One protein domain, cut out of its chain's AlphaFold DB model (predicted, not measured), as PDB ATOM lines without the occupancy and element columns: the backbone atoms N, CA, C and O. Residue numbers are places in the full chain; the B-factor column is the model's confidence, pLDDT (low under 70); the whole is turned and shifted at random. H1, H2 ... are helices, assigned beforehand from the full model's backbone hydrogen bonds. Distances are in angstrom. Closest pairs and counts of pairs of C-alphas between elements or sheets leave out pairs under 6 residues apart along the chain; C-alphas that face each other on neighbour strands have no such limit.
ATOM      1  N   LYS A   2     131.003 154.770 170.721       35.84
ATOM      2  CA  LYS A   2     132.440 154.928 170.461       35.84
ATOM      3  C   LYS A   2     133.100 153.564 170.653       35.84
ATOM      4  O   LYS A   2     132.908 152.954 171.699       35.84
ATOM      5  N   HIS A   3     133.827 153.109 169.635       34.97
ATOM      6  CA  HIS A   3     134.744 151.978 169.720       34.97
ATOM      7  C   HIS A   3     135.552 152.079 171.021       34.97
ATOM      8  O   HIS A   3     136.105 153.145 171.311       34.97
ATOM      9  N   LEU A   4     135.614 150.991 171.793       43.56
ATOM     10  CA  LEU A   4     136.597 150.804 172.860       43.56
ATOM     11  C   LEU A   4     137.976 150.742 172.190       43.56
ATOM     12  O   LEU A   4     138.508 149.675 171.918       43.56
ATOM     13  N   GLY A   5     138.496 151.916 171.830       41.19
ATOM     14  CA  GLY A   5     139.747 152.126 171.113       41.19
ATOM     15  C   GLY A   5     140.952 151.861 171.999       41.19
ATOM     16  O   GLY A   5     141.765 152.752 172.226       41.19
ATOM     17  N   LEU A   6     141.082 150.631 172.488       43.12
ATOM     18  CA  LEU A   6     142.338 150.128 173.016       43.12
ATOM     19  C   LEU A   6     143.262 149.825 171.833       43.12
ATOM     20  O   LEU A   6     143.522 148.673 171.499       43.12
ATOM     21  N   GLN A   7     143.767 150.879 171.183       40.00
ATOM     22  CA  GLN A   7     144.862 150.724 170.234       40.00
ATOM     23  C   GLN A   7     146.054 150.102 170.969       40.00
ATOM     24  O   GLN A   7     146.515 150.625 171.986       40.00
ATOM     25  N   ALA A   8     146.582 149.006 170.420       47.03
ATOM     26  CA  ALA A   8     147.740 148.279 170.944       47.03
ATOM     27  C   ALA A   8     148.990 149.163 171.175       47.03
ATOM     28  O   ALA A   8     149.900 148.766 171.894       47.03
ATOM     29  N   SER A   9     149.023 150.375 170.612       45.09
ATOM     30  CA  SER A   9     150.067 151.387 170.808       45.09
ATOM     31  C   SER A   9     150.060 152.069 172.185       45.09
ATOM     32  O   SER A   9     151.050 152.699 172.545       45.09
ATOM     33  N   GLN A  10     148.978 151.963 172.965       47.84
ATOM     34  CA  GLN A  10     148.875 152.518 174.328       47.84
ATOM     35  C   GLN A  10     149.388 151.546 175.409       47.84
ATOM     36  O   GLN A  10     149.474 151.901 176.589       47.84
ATOM     37  N   ILE A  11     149.725 150.312 175.024       51.84
ATOM     38  CA  ILE A  11     150.280 149.290 175.910       51.84
ATOM     39  C   ILE A  11     151.780 149.574 176.064       51.84
ATOM     40  O   ILE A  11     152.518 149.626 175.082       51.84
ATOM     41  N   ASN A  12     152.225 149.809 177.301       43.34
ATOM     42  CA  ASN A  12     153.618 150.117 177.635       43.34
ATOM     43  C   ASN A  12     154.575 149.091 176.981       43.34
ATOM     44  O   ASN A  12     154.358 147.891 177.146       43.34
ATOM     45  N   PRO A  13     155.648 149.495 176.274       49.41
ATOM     46  CA  PRO A  13     156.574 148.558 175.631       49.41
ATOM     47  C   PRO A  13     157.223 147.545 176.595       49.41
ATOM     48  O   PRO A  13     157.719 146.513 176.145       49.41
ATOM     49  N   THR A  14     157.193 147.761 177.913       47.53
ATOM     50  CA  THR A  14     157.631 146.755 178.898       47.53
ATOM     51  C   THR A  14     156.718 145.527 178.969       47.53
ATOM     52  O   THR A  14     157.215 144.426 179.206       47.53
ATOM     53  N   LEU A  15     155.424 145.693 178.696       49.47
ATOM     54  CA  LEU A  15     154.416 144.627 178.655       49.47
ATOM     55  C   LEU A  15     154.599 143.721 177.423       49.47
ATOM     56  O   LEU A  15     154.536 142.497 177.508       49.47
ATOM     57  N   SER A  16     155.040 144.300 176.300       48.72
ATOM     58  CA  SER A  16     155.358 143.553 175.068       48.72
ATOM     59  C   SER A  16     156.520 142.548 175.198       48.72
ATOM     60  O   SER A  16     156.732 141.716 174.315       48.72
ATOM     61  N   ARG A  17     157.289 142.593 176.299       51.25
ATOM     62  CA  ARG A  17     158.432 141.698 176.544       51.25
ATOM     63  C   ARG A  17     158.013 140.326 177.097       51.25
ATOM     64  O   ARG A  17     158.863 139.445 177.256       51.25
ATOM     65  N   TYR A  18     156.729 140.115 177.383       48.19
ATOM     66  CA  TYR A  18     156.249 138.858 177.944       48.19
ATOM     67  C   TYR A  18     156.098 137.776 176.857       48.19
ATOM     68  O   TYR A  18     155.162 137.784 176.060       48.19
ATOM     69  N   ARG A  19     157.045 136.827 176.799       52.84
ATOM     70  CA  ARG A  19     157.001 135.716 175.831       52.84
ATOM     71  C   ARG A  19     155.852 134.745 176.147       52.84
ATOM     72  O   ARG A  19     155.724 134.321 177.298       52.84
ATOM     73  N   PRO A  20     155.088 134.290 175.138       48.53
ATOM     74  CA  PRO A  20     154.119 133.219 175.318       48.53
ATOM     75  C   PRO A  20     154.885 131.909 175.534       48.53
ATOM     76  O   PRO A  20     155.528 131.407 174.615       48.53
ATOM     77  N   GLY A  21     154.888 131.371 176.756       53.88
ATOM     78  CA  GLY A  21     155.503 130.058 176.980       53.88
ATOM     79  C   GLY A  21     155.713 129.598 178.418       53.88
ATOM     80  O   GLY A  21     155.808 128.397 178.623       53.88
ATOM     81  N   TYR A  22     155.755 130.478 179.422       48.69
ATOM     82  CA  TYR A  22     155.901 130.039 180.819       48.69
ATOM     83  C   TYR A  22     155.151 130.976 181.771       48.69
ATOM     84  O   TYR A  22     155.614 132.072 182.097       48.69
ATOM     85  N   TRP A  23     153.971 130.544 182.215       59.22
ATOM     86  CA  TRP A  23     153.197 131.228 183.249       59.22
ATOM     87  C   TRP A  23     153.563 130.654 184.615       59.22
ATOM     88  O   TRP A  23     153.575 129.445 184.821       59.22
ATOM     89  N   ASN A  24     153.912 131.538 185.541       60.78
ATOM     90  CA  ASN A  24     154.162 131.224 186.940       60.78
ATOM     91  C   ASN A  24     153.428 132.285 187.762       60.78
ATOM     92  O   ASN A  24     153.528 133.469 187.442       60.78
ATOM     93  N   VAL A  25     152.747 131.876 188.832       61.00
ATOM     94  CA  VAL A  25     152.114 132.719 189.871       61.00
ATOM     95  C   VAL A  25     152.885 134.008 190.157       61.00
ATOM     96  O   VAL A  25     152.313 135.082 190.335       61.00
ATOM     97  N   ARG A  26     154.217 133.884 190.228       60.97
ATOM     98  CA  ARG A  26     155.132 134.977 190.555       60.97
ATOM     99  C   ARG A  26     155.126 136.068 189.489       60.97
ATOM    100  O   ARG A  26     155.062 137.236 189.844       60.97
ATOM    101  N   ASN A  27     155.106 135.693 188.215       72.12
ATOM    102  CA  ASN A  27     155.071 136.640 187.105       72.12
ATOM    103  C   ASN A  27     153.735 137.378 187.030       72.12
ATOM    104  O   ASN A  27     153.709 138.552 186.691       72.12
ATOM    105  N   LEU A  28     152.636 136.714 187.390       72.25
ATOM    106  CA  LEU A  28     151.304 137.310 187.361       72.25
ATOM    107  C   LEU A  28     151.097 138.303 188.503       72.25
ATOM    108  O   LEU A  28     150.545 139.378 188.298       72.25
ATOM    109  N   LYS A  29     151.624 137.992 189.693       76.00
ATOM    110  CA  LYS A  29     151.653 138.945 190.805       76.00
ATOM    111  C   LYS A  29     152.458 140.197 190.449       76.00
ATOM    112  O   LYS A  29     152.014 141.299 190.750       76.00
ATOM    113  N   THR A  30     153.614 140.028 189.808       78.75
ATOM    114  CA  THR A  30     154.424 141.158 189.338       78.75
ATOM    115  C   THR A  30     153.698 141.940 188.247       78.75
ATOM    116  O   THR A  30     153.563 143.146 188.375       78.75
ATOM    117  N   LEU A  31     153.120 141.265 187.252       79.62
ATOM    118  CA  LEU A  31     152.363 141.903 186.174       79.62
ATOM    119  C   LEU A  31     151.148 142.684 186.695       79.62
ATOM    120  O   LEU A  31     150.884 143.791 186.240       79.62
ATOM    121  N   ALA A  32     150.430 142.139 187.678       79.88
ATOM    122  CA  ALA A  32     149.326 142.827 188.337       79.88
ATOM    123  C   ALA A  32     149.810 144.047 189.135       79.88
ATOM    124  O   ALA A  32     149.165 145.090 189.096       79.88
ATOM    125  N   ALA A  33     150.944 143.936 189.834       83.19
ATOM    126  CA  ALA A  33     151.535 145.057 190.563       83.19
ATOM    127  C   ALA A  33     151.994 146.178 189.616       83.19
ATOM    128  O   ALA A  33     151.714 147.347 189.881       83.19
ATOM    129  N   ASP A  34     152.626 145.819 188.499       82.44
ATOM    130  CA  ASP A  34     153.061 146.756 187.464       82.44
ATOM    131  C   ASP A  34     151.851 147.427 186.801       82.44
ATOM    132  O   ASP A  34     151.822 148.647 186.639       82.44
ATOM    133  N   PHE A  35     150.808 146.653 186.484       83.12
ATOM    134  CA  PHE A  35     149.559 147.180 185.943       83.12
ATOM    135  C   PHE A  35     148.859 148.120 186.931       83.12
ATOM    136  O   PHE A  35     148.413 149.194 186.534       83.12
ATOM    137  N   ALA A  36     148.806 147.774 188.218       81.81
ATOM    138  CA  ALA A  36     148.178 148.604 189.245       81.81
ATOM    139  C   ALA A  36     148.853 149.977 189.402       81.81
ATOM    140  O   ALA A  36     148.178 150.953 189.719       81.81
ATOM    141  N   GLN A  37     150.165 150.052 189.165       83.06
ATOM    142  CA  GLN A  37     150.933 151.304 189.179       83.06
ATOM    143  C   GLN A  37     150.936 152.021 187.821       83.06
ATOM    144  O   GLN A  37     151.428 153.145 187.711       83.06
ATOM    145  N   SER A  38     150.406 151.385 186.778       82.81
ATOM    146  CA  SER A  38     150.402 151.929 185.427       82.81
ATOM    147  C   SER A  38     149.281 152.962 185.225       82.81
ATOM    148  O   SER A  38     148.192 152.816 185.791       82.81
ATOM    149  N   PRO A  39     149.479 153.977 184.362       79.19
ATOM    150  CA  PRO A  39     148.416 154.912 183.978       79.19
ATOM    151  C   PRO A  39     147.170 154.225 183.394       79.19
ATOM    152  O   PRO A  39     146.057 154.732 183.521       79.19
ATOM    153  N   GLN A  40     147.340 153.048 182.788       81.12
ATOM    154  CA  GLN A  40     146.272 152.258 182.185       81.12
ATOM    155  C   GLN A  40     145.250 151.774 183.227       81.12
ATOM    156  O   GLN A  40     144.066 151.667 182.902       81.12
ATOM    157  N   ARG A  41     145.650 151.559 184.492       86.75
ATOM    158  CA  ARG A  41     144.708 151.222 185.576       86.75
ATOM    159  C   ARG A  41     143.652 152.302 185.764       86.75
ATOM    160  O   ARG A  41     142.499 151.964 186.035       86.75
ATOM    161  N   ASN A  42     144.033 153.576 185.663       88.00
ATOM    162  CA  ASN A  42     143.110 154.696 185.865       88.00
ATOM    163  C   ASN A  42     142.071 154.750 184.750       88.00
ATOM    164  O   ASN A  42     140.895 154.950 185.020       88.00
ATOM    165  N   TRP A  43     142.479 154.467 183.513       85.44
ATOM    166  CA  TRP A  43     141.530 154.349 182.412       85.44
ATOM    167  C   TRP A  43     140.520 153.217 182.655       85.44
ATOM    168  O   TRP A  43     139.320 153.423 182.495       85.44
ATOM    169  N   VAL A  44     140.975 152.044 183.118       86.56
ATOM    170  CA  VAL A  44     140.075 150.925 183.464       86.56
ATOM    171  C   VAL A  44     139.116 151.305 184.591       86.56
ATOM    172  O   VAL A  44     137.928 150.989 184.508       86.56
ATOM    173  N   TYR A  45     139.612 152.026 185.601       87.25
ATOM    174  CA  TYR A  45     138.782 152.568 186.673       87.25
ATOM    175  C   TYR A  45     137.675 153.461 186.115       87.25
ATOM    176  O   TYR A  45     136.501 153.252 186.396       87.25
ATOM    177  N   GLU A  46     138.040 154.445 185.294       87.81
ATOM    178  CA  GLU A  46     137.093 155.393 184.711       87.81
ATOM    179  C   GLU A  46     136.064 154.691 183.829       87.81
ATOM    180  O   GLU A  46     134.883 155.023 183.888       87.81
ATOM    181  N   GLN A  47     136.467 153.694 183.038       86.06
ATOM    182  CA  GLN A  47     135.509 152.911 182.259       86.06
ATOM    183  C   GLN A  47     134.529 152.166 183.167       86.06
ATOM    184  O   GLN A  47     133.331 152.207 182.904       86.06
ATOM    185  N   ALA A  48     134.999 151.553 184.259       87.00
ATOM    186  CA  ALA A  48     134.132 150.895 185.235       87.00
ATOM    187  C   ALA A  48     133.132 151.875 185.878       87.00
ATOM    188  O   ALA A  48     131.973 151.525 186.079       87.00
ATOM    189  N   GLN A  49     133.548 153.119 186.137       87.50
ATOM    190  CA  GLN A  49     132.672 154.174 186.660       87.50
ATOM    191  C   GLN A  49     131.683 154.735 185.623       87.50
ATOM    192  O   GLN A  49     130.682 155.344 185.987       87.50
ATOM    193  N   ASN A  50     131.927 154.550 184.329       86.62
ATOM    194  CA  ASN A  50     131.006 155.006 183.286       86.62
ATOM    195  C   ASN A  50     129.989 153.935 182.872       86.62
ATOM    196  O   ASN A  50     129.089 154.223 182.083       86.62
ATOM    197  N   VAL A  51     130.110 152.707 183.388       86.62
ATOM    198  CA  VAL A  51     129.106 151.663 183.169       86.62
ATOM    199  C   VAL A  51     127.830 152.028 183.918       86.62
ATOM    200  O   VAL A  51     127.859 152.320 185.112       86.62
ATOM    201  N   ASP A  52     126.701 151.989 183.222       86.38
ATOM    202  CA  ASP A  52     125.384 152.062 183.844       86.38
ATOM    203  C   ASP A  52     125.049 150.705 184.485       86.38
ATOM    204  O   ASP A  52     124.982 149.679 183.804       86.38
ATOM    205  N   LEU A  53     124.892 150.692 185.810       83.38
ATOM    206  CA  LEU A  53     124.662 149.471 186.585       83.38
ATOM    207  C   LEU A  53     123.218 148.976 186.508       83.38
ATOM    208  O   LEU A  53     122.990 147.785 186.721       83.38
ATOM    209  N   ASP A  54     122.264 149.850 186.190       83.56
ATOM    210  CA  ASP A  54     120.848 149.485 186.126       83.56
ATOM    211  C   ASP A  54     120.514 148.748 184.823       83.56
ATOM    212  O   ASP A  54     119.655 147.864 184.796       83.56
ATOM    213  N   SER A  55     121.242 149.051 183.743       81.69
ATOM    214  CA  SER A  55     121.119 148.373 182.446       81.69
ATOM    215  C   SER A  55     122.121 147.228 182.236       81.69
ATOM    216  O   SER A  55     122.053 146.522 181.220       81.69
ATOM    217  N   LEU A  56     123.031 146.997 183.192       83.81
ATOM    218  CA  LEU A  56     124.038 145.941 183.109       83.81
ATOM    219  C   LEU A  56     123.383 144.555 183.203       83.81
ATOM    220  O   LEU A  56     122.969 144.096 184.266       83.81
ATOM    221  N   ASN A  57     123.337 143.851 182.075       86.25
ATOM    222  CA  ASN A  57     122.875 142.470 181.979       86.25
ATOM    223  C   ASN A  57     123.943 141.582 181.319       86.25
ATOM    224  O   ASN A  57     124.955 142.070 180.811       86.25
ATOM    225  N   PHE A  58     123.710 140.267 181.314       81.75
ATOM    226  CA  PHE A  58     124.653 139.298 180.747       81.75
ATOM    227  C   PHE A  58     125.013 139.592 179.282       81.75
ATOM    228  O   PHE A  58     126.169 139.445 178.905       81.75
ATOM    229  N   LEU A  59     124.058 140.048 178.464       83.94
ATOM    230  CA  LEU A  59     124.294 140.335 177.047       83.94
ATOM    231  C   LEU A  59     125.197 141.560 176.869       83.94
ATOM    232  O   LEU A  59     126.163 141.493 176.112       83.94
ATOM    233  N   THR A  60     124.930 142.646 177.599       83.12
ATOM    234  CA  THR A  60     125.770 143.854 177.582       83.12
ATOM    235  C   THR A  60     127.173 143.548 178.107       83.12
ATOM    236  O   THR A  60     128.172 143.977 177.532       83.12
ATOM    237  N   PHE A  61     127.271 142.735 179.163       83.00
ATOM    238  CA  PHE A  61     128.553 142.287 179.700       83.00
ATOM    239  C   PHE A  61     129.325 141.426 178.691       83.00
ATOM    240  O   PHE A  61     130.512 141.651 178.465       83.00
ATOM    241  N   GLN A  62     128.652 140.494 178.015       82.62
ATOM    242  CA  GLN A  62     129.258 139.670 176.971       82.62
ATOM    243  C   GLN A  62     129.755 140.515 175.786       82.62
ATOM    244  O   GLN A  62     130.811 140.226 175.235       82.62
ATOM    245  N   GLN A  63     129.048 141.585 175.415       83.50
ATOM    246  CA  GLN A  63     129.509 142.521 174.381       83.50
ATOM    247  C   GLN A  63     130.787 143.263 174.797       83.50
ATOM    248  O   GLN A  63     131.704 143.387 173.985       83.50
ATOM    249  N   LEU A  64     130.883 143.700 176.058       81.75
ATOM    250  CA  LEU A  64     132.105 144.312 176.597       81.75
ATOM    251  C   LEU A  64     133.286 143.332 176.573       81.75
ATOM    252  O   LEU A  64     134.388 143.708 176.176       81.75
ATOM    253  N   LEU A  65     133.050 142.071 176.948       81.44
ATOM    254  CA  LEU A  65     134.059 141.013 176.867       81.44
ATOM    255  C   LEU A  65     134.515 140.775 175.430       81.44
ATOM    256  O   LEU A  65     135.715 140.718 175.170       81.44
ATOM    257  N   ASN A  66     133.572 140.665 174.496       82.56
ATOM    258  CA  ASN A  66     133.887 140.440 173.091       82.56
ATOM    259  C   ASN A  66     134.762 141.571 172.540       82.56
ATOM    260  O   ASN A  66     135.799 141.278 171.957       82.56
ATOM    261  N   GLY A  67     134.436 142.834 172.834       79.50
ATOM    262  CA  GLY A  67     135.271 143.971 172.429       79.50
ATOM    263  C   GLY A  67     136.672 143.958 173.054       79.50
ATOM    264  O   GLY A  67     137.650 144.310 172.398       79.50
ATOM    265  N   LEU A  68     136.810 143.500 174.306       78.56
ATOM    266  CA  LEU A  68     138.111 143.403 174.977       78.56
ATOM    267  C   LEU A  68     139.023 142.331 174.349       78.56
ATOM    268  O   LEU A  68     140.247 142.491 174.330       78.56
ATOM    269  N   PHE A  69     138.455 141.241 173.831       77.62
ATOM    270  CA  PHE A  69     139.216 140.109 173.284       77.62
ATOM    271  C   PHE A  69     139.242 140.036 171.745       77.62
ATOM    272  O   PHE A  69     140.086 139.317 171.209       77.62
ATOM    273  N   GLU A  70     138.419 140.811 171.030       73.81
ATOM    274  CA  GLU A  70     138.304 140.780 169.559       73.81
ATOM    275  C   GLU A  70     139.626 141.087 168.843       73.81
ATOM    276  O   GLU A  70     140.077 140.310 168.007       73.81
ATOM    277  N   GLU A  71     140.301 142.185 169.199       64.75
ATOM    278  CA  GLU A  71     141.433 142.700 168.404       64.75
ATOM    279  C   GLU A  71     142.802 142.078 168.759       64.75
ATOM    280  O   GLU A  71     143.846 142.580 168.354       64.75
ATOM    281  N   GLY A  72     142.859 141.012 169.562       61.94
ATOM    282  CA  GLY A  72     144.160 140.439 169.954       61.94
ATOM    283  C   GLY A  72     144.148 139.168 170.791       61.94
ATOM    284  O   GLY A  72     145.201 138.769 171.288       61.94
ATOM    285  N   GLY A  73     142.992 138.516 170.933       68.81
ATOM    286  CA  GLY A  73     142.871 137.218 171.587       68.81
ATOM    287  C   GLY A  73     143.101 137.250 173.099       68.81
ATOM    288  O   GLY A  73     143.172 138.302 173.739       68.81
ATOM    289  N   PHE A  74     143.196 136.057 173.688       69.94
ATOM    290  CA  PHE A  74     143.383 135.873 175.125       69.94
ATOM    291  C   PHE A  74     144.835 136.142 175.534       69.94
ATOM    292  O   PHE A  74     145.679 135.246 175.529       69.94
ATOM    293  N   THR A  75     145.119 137.386 175.922       75.19
ATOM    294  CA  THR A  75     146.367 137.760 176.598       75.19
ATOM    295  C   THR A  75     146.125 137.982 178.089       75.19
ATOM    296  O   THR A  75     145.057 138.426 178.509       75.19
ATOM    297  N   TRP A  76     147.125 137.690 178.918       75.00
ATOM    298  CA  TRP A  76     146.981 137.806 180.374       75.00
ATOM    299  C   TRP A  76     146.858 139.241 180.863       75.00
ATOM    300  O   TRP A  76     146.214 139.482 181.875       75.00
ATOM    301  N   GLU A  77     147.402 140.198 180.118       74.69
ATOM    302  CA  GLU A  77     147.171 141.622 180.357       74.69
ATOM    303  C   GLU A  77     145.691 141.973 180.210       74.69
ATOM    304  O   GLU A  77     145.133 142.642 181.072       74.69
ATOM    305  N   ARG A  78     145.018 141.450 179.176       78.00
ATOM    306  CA  ARG A  78     143.573 141.641 178.984       78.00
ATOM    307  C   ARG A  78     142.759 140.920 180.056       78.00
ATOM    308  O   ARG A  78     141.776 141.469 180.538       78.00
ATOM    309  N   VAL A  79     143.194 139.732 180.484       80.88
ATOM    310  CA  VAL A  79     142.572 139.012 181.613       80.88
ATOM    311  C   VAL A  79     142.720 139.797 182.922       80.88
ATOM    312  O   VAL A  79     141.763 139.885 183.684       80.88
ATOM    313  N   LEU A  80     143.881 140.409 183.176       81.50
ATOM    314  CA  LEU A  80     144.089 141.285 184.331       81.50
ATOM    315  C   LEU A  80     143.210 142.534 184.258       81.50
ATOM    316  O   LEU A  80     142.529 142.845 185.232       81.50
ATOM    317  N   VAL A  81     143.185 143.216 183.111       84.00
ATOM    318  CA  VAL A  81     142.314 144.377 182.861       84.00
ATOM    319  C   VAL A  81     140.856 144.022 183.138       84.00
ATOM    320  O   VAL A  81     140.179 144.759 183.851       84.00
ATOM    321  N   LEU A  82     140.398 142.868 182.648       83.94
ATOM    322  CA  LEU A  82     139.058 142.367 182.921       83.94
ATOM    323  C   LEU A  82     138.820 142.175 184.422       83.94
ATOM    324  O   LEU A  82     137.794 142.600 184.944       83.94
ATOM    325  N   PHE A  83     139.765 141.552 185.123       83.62
ATOM    326  CA  PHE A  83     139.636 141.302 186.555       83.62
ATOM    327  C   PHE A  83     139.520 142.593 187.368       83.62
ATOM    328  O   PHE A  83     138.647 142.696 188.233       83.62
ATOM    329  N   TYR A  84     140.362 143.587 187.075       83.88
ATOM    330  CA  TYR A  84     140.289 144.901 187.717       83.88
ATOM    331  C   TYR A  84     138.970 145.607 187.394       83.88
ATOM    332  O   TYR A  84     138.299 146.074 188.309       83.88
ATOM    333  N   PHE A  85     138.549 145.596 186.129       86.06
ATOM    334  CA  PHE A  85     137.278 146.173 185.692       86.06
ATOM    335  C   PHE A  85     136.076 145.552 186.418       86.06
ATOM    336  O   PHE A  85     135.262 146.264 187.002       86.06
ATOM    337  N   CYS A  86     135.983 144.220 186.452       83.44
ATOM    338  CA  CYS A  86     134.908 143.513 187.148       83.44
ATOM    339  C   CYS A  86     134.912 143.784 188.656       83.44
ATOM    340  O   CYS A  86     133.844 143.915 189.257       83.44
ATOM    341  N   THR A  87     136.094 143.875 189.268       84.56
ATOM    342  CA  THR A  87     136.229 144.171 190.701       84.56
ATOM    343  C   THR A  87     135.760 145.592 191.011       84.56
ATOM    344  O   THR A  87     134.946 145.770 191.915       84.56
ATOM    345  N   ASP A  88     136.195 146.583 190.229       86.31
ATOM    346  CA  ASP A  88     135.800 147.986 190.390       86.31
ATOM    347  C   ASP A  88     134.271 148.159 190.221       86.31
ATOM    348  O   ASP A  88     133.627 148.801 191.052       86.31
ATOM    349  N   ILE A  89     133.665 147.510 189.215       85.56
ATOM    350  CA  ILE A  89     132.202 147.498 189.005       85.56
ATOM    351  C   ILE A  89     131.471 146.850 190.182       85.56
ATOM    352  O   ILE A  89     130.468 147.381 190.656       85.56
ATOM    353  N   SER A  90     131.960 145.707 190.668       81.44
ATOM    354  CA  SER A  90     131.312 144.967 191.758       81.44
ATOM    355  C   SER A  90     131.337 145.753 193.067       81.44
ATOM    356  O   SER A  90     130.327 145.818 193.769       81.44
ATOM    357  N   ILE A  91     132.473 146.386 193.381       82.62
ATOM    358  CA  ILE A  91     132.609 147.250 194.558       82.62
ATOM    359  C   ILE A  91     131.649 148.435 194.449       82.62
ATOM    360  O   ILE A  91     130.928 148.714 195.407       82.62
ATOM    361  N   ARG A  92     131.583 149.093 193.284       83.56
ATOM    362  CA  ARG A  92     130.677 150.227 193.081       83.56
ATOM    363  C   ARG A  92     129.211 149.825 193.219       83.56
ATOM    364  O   ARG A  92     128.472 150.461 193.963       83.56
ATOM    365  N   ALA A  93     128.804 148.738 192.564       81.12
ATOM    366  CA  ALA A  93     127.433 148.237 192.629       81.12
ATOM    367  C   ALA A  93     127.007 147.890 194.055       81.12
ATOM    368  O   ALA A  93     125.866 148.133 194.449       81.12
ATOM    369  N   PHE A  94     127.933 147.347 194.842       79.25
ATOM    370  CA  PHE A  94     127.699 147.079 196.249       79.25
ATOM    371  C   PHE A  94     127.547 148.370 197.059       79.25
ATOM    372  O   PHE A  94     126.601 148.495 197.829       79.25
ATOM    373  N   GLN A  95     128.435 149.347 196.862       80.38
ATOM    374  CA  GLN A  95     128.376 150.630 197.563       80.38
ATOM    375  C   GLN A  95     127.089 151.402 197.250       80.38
ATOM    376  O   GLN A  95     126.415 151.843 198.174       80.38
ATOM    377  N   GLU A  96     126.696 151.516 195.982       81.62
ATOM    378  CA  GLU A  96     125.489 152.254 195.582       81.62
ATOM    379  C   GLU A  96     124.201 151.615 196.122       81.62
ATOM    380  O   GLU A  96     123.329 152.303 196.664       81.62
ATOM    381  N   LYS A  97     124.086 150.283 196.042       78.31
ATOM    382  CA  LYS A  97     122.899 149.570 196.536       78.31
ATOM    383  C   LYS A  97     122.835 149.539 198.057       78.31
ATOM    384  O   LYS A  97     121.763 149.706 198.627       78.31
ATOM    385  N   LEU A  98     123.969 149.376 198.736       75.12
ATOM    386  CA  LEU A  98     123.978 149.423 200.195       75.12
ATOM    387  C   LEU A  98     123.694 150.817 200.741       75.12
ATOM    388  O   LEU A  98     122.945 150.938 201.705       75.12
ATOM    389  N   VAL A  99     124.287 151.860 200.156       75.12
ATOM    390  CA  VAL A  99     124.079 153.235 200.623       75.12
ATOM    391  C   VAL A  99     122.631 153.660 200.402       75.12
ATOM    392  O   VAL A  99     122.029 154.217 201.317       75.12
ATOM    393  N   SER A 100     122.043 153.347 199.242       76.06
ATOM    394  CA  SER A 100     120.627 153.644 198.986       76.06
ATOM    395  C   SER A 100     119.708 152.923 199.974       76.06
ATOM    396  O   SER A 100     118.906 153.570 200.641       76.06
ATOM    397  N   HIS A 101     119.900 151.618 200.186       75.69
ATOM    398  CA  HIS A 101     119.104 150.862 201.159       75.69
ATOM    399  C   HIS A 101     119.285 151.357 202.596       75.69
ATOM    400  O   HIS A 101     118.323 151.401 203.363       75.69
ATOM    401  N   PHE A 102     120.498 151.752 202.982       73.88
ATOM    402  CA  PHE A 102     120.747 152.317 204.303       73.88
ATOM    403  C   PHE A 102     120.002 153.643 204.503       73.88
ATOM    404  O   PHE A 102     119.397 153.852 205.556       73.88
ATOM    405  N   LEU A 103     120.009 154.522 203.498       74.69
ATOM    406  CA  LEU A 103     119.285 155.793 203.540       74.69
ATOM    407  C   LEU A 103     117.768 155.590 203.588       74.69
ATOM    408  O   LEU A 103     117.094 156.282 204.352       74.69
ATOM    409  N   ASP A 104     117.243 154.619 202.844       82.19
ATOM    410  CA  ASP A 104     115.822 154.269 202.882       82.19
ATOM    411  C   ASP A 104     115.410 153.782 204.275       82.19
ATOM    412  O   ASP A 104     114.451 154.294 204.854       82.19
ATOM    413  N   ILE A 105     116.182 152.861 204.868       79.81
ATOM    414  CA  ILE A 105     115.943 152.372 206.234       79.81
ATOM    415  C   ILE A 105     116.021 153.519 207.239       79.81
ATOM    416  O   ILE A 105     115.161 153.618 208.118       79.81
ATOM    417  N   TYR A 106     117.024 154.390 207.122       75.94
ATOM    418  CA  TYR A 106     117.155 155.566 207.976       75.94
ATOM    419  C   TYR A 106     115.907 156.449 207.885       75.94
ATOM    420  O   TYR A 106     115.318 156.776 208.913       75.94
ATOM    421  N   ASN A 107     115.450 156.760 206.671       82.62
ATOM    422  CA  ASN A 107     114.275 157.594 206.443       82.62
ATOM    423  C   ASN A 107     112.972 156.939 206.940       82.62
ATOM    424  O   ASN A 107     112.135 157.583 207.567       82.62
ATOM    425  N   TRP A 108     112.787 155.635 206.726       83.12
ATOM    426  CA  TRP A 108     111.630 154.917 207.274       83.12
ATOM    427  C   TRP A 108     111.644 154.906 208.801       83.12
ATOM    428  O   TRP A 108     110.603 155.084 209.435       83.12
ATOM    429  N   THR A 109     112.826 154.738 209.392       72.12
ATOM    430  CA  THR A 109     113.007 154.733 210.844       72.12
ATOM    431  C   THR A 109     112.707 156.108 211.432       72.12
ATOM    432  O   THR A 109     111.986 156.189 212.427       72.12
ATOM    433  N   THR A 110     113.175 157.197 210.813       74.94
ATOM    434  CA  THR A 110     112.878 158.564 211.271       74.94
ATOM    435  C   THR A 110     111.395 158.895 211.149       74.94
ATOM    436  O   THR A 110     110.829 159.400 212.114       74.94
ATOM    437  N   VAL A 111     110.734 158.540 210.040       80.38
ATOM    438  CA  VAL A 111     109.281 158.732 209.854       80.38
ATOM    439  C   VAL A 111     108.471 157.938 210.884       80.38
ATOM    440  O   VAL A 111     107.486 158.435 211.439       80.38
ATOM    441  N   PHE A 112     108.880 156.701 211.171       73.06
ATOM    442  CA  PHE A 112     108.244 155.881 212.197       73.06
ATOM    443  C   PHE A 112     108.417 156.483 213.599       73.06
ATOM    444  O   PHE A 112     107.438 156.591 214.346       73.06
ATOM    445  N   LEU A 113     109.642 156.908 213.931       70.19
ATOM    446  CA  LEU A 113     109.992 157.537 215.206       70.19
ATOM    447  C   LEU A 113     109.239 158.857 215.423       70.19
ATOM    448  O   LEU A 113     108.702 159.094 216.504       70.19
ATOM    449  N   SER A 114     109.162 159.711 214.402       71.50
ATOM    450  CA  SER A 114     108.522 161.023 214.513       71.50
ATOM    451  C   SER A 114     106.998 160.942 214.537       71.50
ATOM    452  O   SER A 114     106.351 161.752 215.190       71.50
ATOM    453  N   GLY A 115     106.407 159.985 213.819       78.00
ATOM    454  CA  GLY A 115     104.956 159.846 213.727       78.00
ATOM    455  C   GLY A 115     104.387 158.933 214.806       78.00
ATOM    456  O   GLY A 115     103.906 159.371 215.852       78.00
ATOM    457  N   ARG A 116     104.400 157.629 214.519       69.19
ATOM    458  CA  ARG A 116     103.687 156.628 215.324       69.19
ATOM    459  C   ARG A 116     104.289 156.459 216.711       69.19
ATOM    460  O   ARG A 116     103.546 156.267 217.666       69.19
ATOM    461  N   PHE A 117     105.610 156.529 216.820       71.38
ATOM    462  CA  PHE A 117     106.290 156.354 218.096       71.38
ATOM    463  C   PHE A 117     106.110 157.568 219.013       71.38
ATOM    464  O   PHE A 117     105.792 157.377 220.182       71.38
ATOM    465  N   SER A 118     106.197 158.799 218.494       67.12
ATOM    466  CA  SER A 118     105.891 160.005 219.280       67.12
ATOM    467  C   SER A 118     104.444 160.012 219.781       67.12
ATOM    468  O   SER A 118     104.210 160.202 220.969       67.12
ATOM    469  N   ALA A 119     103.473 159.719 218.906       75.69
ATOM    470  CA  ALA A 119     102.062 159.657 219.293       75.69
ATOM    471  C   ALA A 119     101.781 158.547 220.322       75.69
ATOM    472  O   ALA A 119     100.971 158.714 221.235       75.69
ATOM    473  N   TRP A 120     102.470 157.409 220.199       77.94
ATOM    474  CA  TRP A 120     102.392 156.344 221.191       77.94
ATOM    475  C   TRP A 120     103.008 156.771 222.529       77.94
ATOM    476  O   TRP A 120     102.376 156.559 223.560       77.94
ATOM    477  N   ILE A 121     104.173 157.424 222.538       73.75
ATOM    478  CA  ILE A 121     104.793 157.932 223.772       73.75
ATOM    479  C   ILE A 121     103.888 158.942 224.473       73.75
ATOM    480  O   ILE A 121     103.716 158.860 225.689       73.75
ATOM    481  N   ASP A 122     103.252 159.839 223.726       77.12
ATOM    482  CA  ASP A 122     102.298 160.786 224.301       77.12
ATOM    483  C   ASP A 122     101.096 160.062 224.929       77.12
ATOM    484  O   ASP A 122     100.672 160.410 226.032       77.12
ATOM    485  N   SER A 123     100.617 158.972 224.313       79.00
ATOM    486  CA  SER A 123      99.566 158.121 224.897       79.00
ATOM    487  C   SER A 123      99.994 157.380 226.175       79.00
ATOM    488  O   SER A 123      99.139 157.002 226.973       79.00
ATOM    489  N   GLN A 124     101.300 157.195 226.400       71.56
ATOM    490  CA  GLN A 124     101.867 156.592 227.615       71.56
ATOM    491  C   GLN A 124     102.173 157.630 228.716       71.56
ATOM    492  O   GLN A 124     102.869 157.324 229.682       71.56
ATOM    493  N   GLY A 125     101.665 158.863 228.592       77.50
ATOM    494  CA  GLY A 125     101.935 159.944 229.546       77.50
ATOM    495  C   GLY A 125     103.265 160.662 229.297       77.50
ATOM    496  O   GLY A 125     103.839 161.243 230.224       77.50
ATOM    497  N   GLY A 126     103.760 160.613 228.057       76.31
ATOM    498  CA  GLY A 126     104.926 161.348 227.581       76.31
ATOM    499  C   GLY A 126     106.272 160.777 228.037       76.31
ATOM    500  O   GLY A 126     106.369 159.863 228.861       76.31
ATOM    501  N   TRP A 127     107.350 161.374 227.524       72.31
ATOM    502  CA  TRP A 127     108.727 160.979 227.844       72.31
ATOM    503  C   TRP A 127     109.034 161.002 229.345       72.31
ATOM    504  O   TRP A 127     109.819 160.182 229.808       72.31
ATOM    505  N   GLY A 128     108.393 161.887 230.116       70.12
ATOM    506  CA  GLY A 128     108.563 161.975 231.570       70.12
ATOM    507  C   GLY A 128     108.153 160.696 232.303       70.12
ATOM    508  O   GLY A 128     108.891 160.233 233.166       70.12
TER     509      GLY A 128
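This is residues 2 to 128 of the 181 residues of an uncharacterized protein of Rhynchophorus ferrugineus (UniProt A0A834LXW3). A long helix, H4, sticks out with residues 97 to 117 and 119 to 123 as an arm from a small, loose head, where the shorter helices H1, H2 and H3 gather round its first part. H2 packs on H4 and H3 folds back beside it as a hairpin, while H1 stands crosswise near the start of both H2 and H4. The printed part has 127 residues with four named helices, in the order H1, H2, H3, H4, and no named strand: all helix. It is extended, with a radius of gyration of the C-alphas of 24.0 A and spans of 81 by 32 by 21 A, the arm making the length.

After residues 2 to 24, with no named element, H1, residues 25 to 37, is close to but not clearly touching H2, residues 39 to 50; their closest C-alphas, of Phe 35 and Arg 41, are 6.3 A apart, the lines about perpendicular at 75 degrees. H2 touches H4, residues 76 to 123, at residues 81 to 92 of H4 alone, with the C-alphas of Ala 48 and Ile 89 closest at 5.4 A, at a steep tilt of 43 degrees, the same way. H3, residues 58 to 70, and H4 form a helical hairpin and only just touch, with 3 pairs of C-alphas within 8 A, the closest Leu 68 and Arg 78 at 7.0 A; the tilt is a shallow 26 degrees, opposite ways. H1 and H3 are apart. Every O i to N i+4 pair is within hydrogen-bond range in H1 and H3, against 7 of 8 in H2 and 42 of 44 in H4.

H1 begins at C-alpha 25 (152.114, 132.719, 189.871) and measures 18.6 A; H2 measures 17.4 A and H3 17.7 A. H4 runs 68.1 A, from C-alpha 76 (146.981, 137.806, 180.374) to C-alpha 123 (99.566, 158.121, 224.897), with a kink of 29 degrees near residue 113.

The two C-alphas farthest apart, of Gly 21 and Gly 125, are 80.8 A apart. The printed part has no cut, and no link is long. The model's pLDDT is under 70 at residues 2 to 26, 71 to 74, 116 and 118.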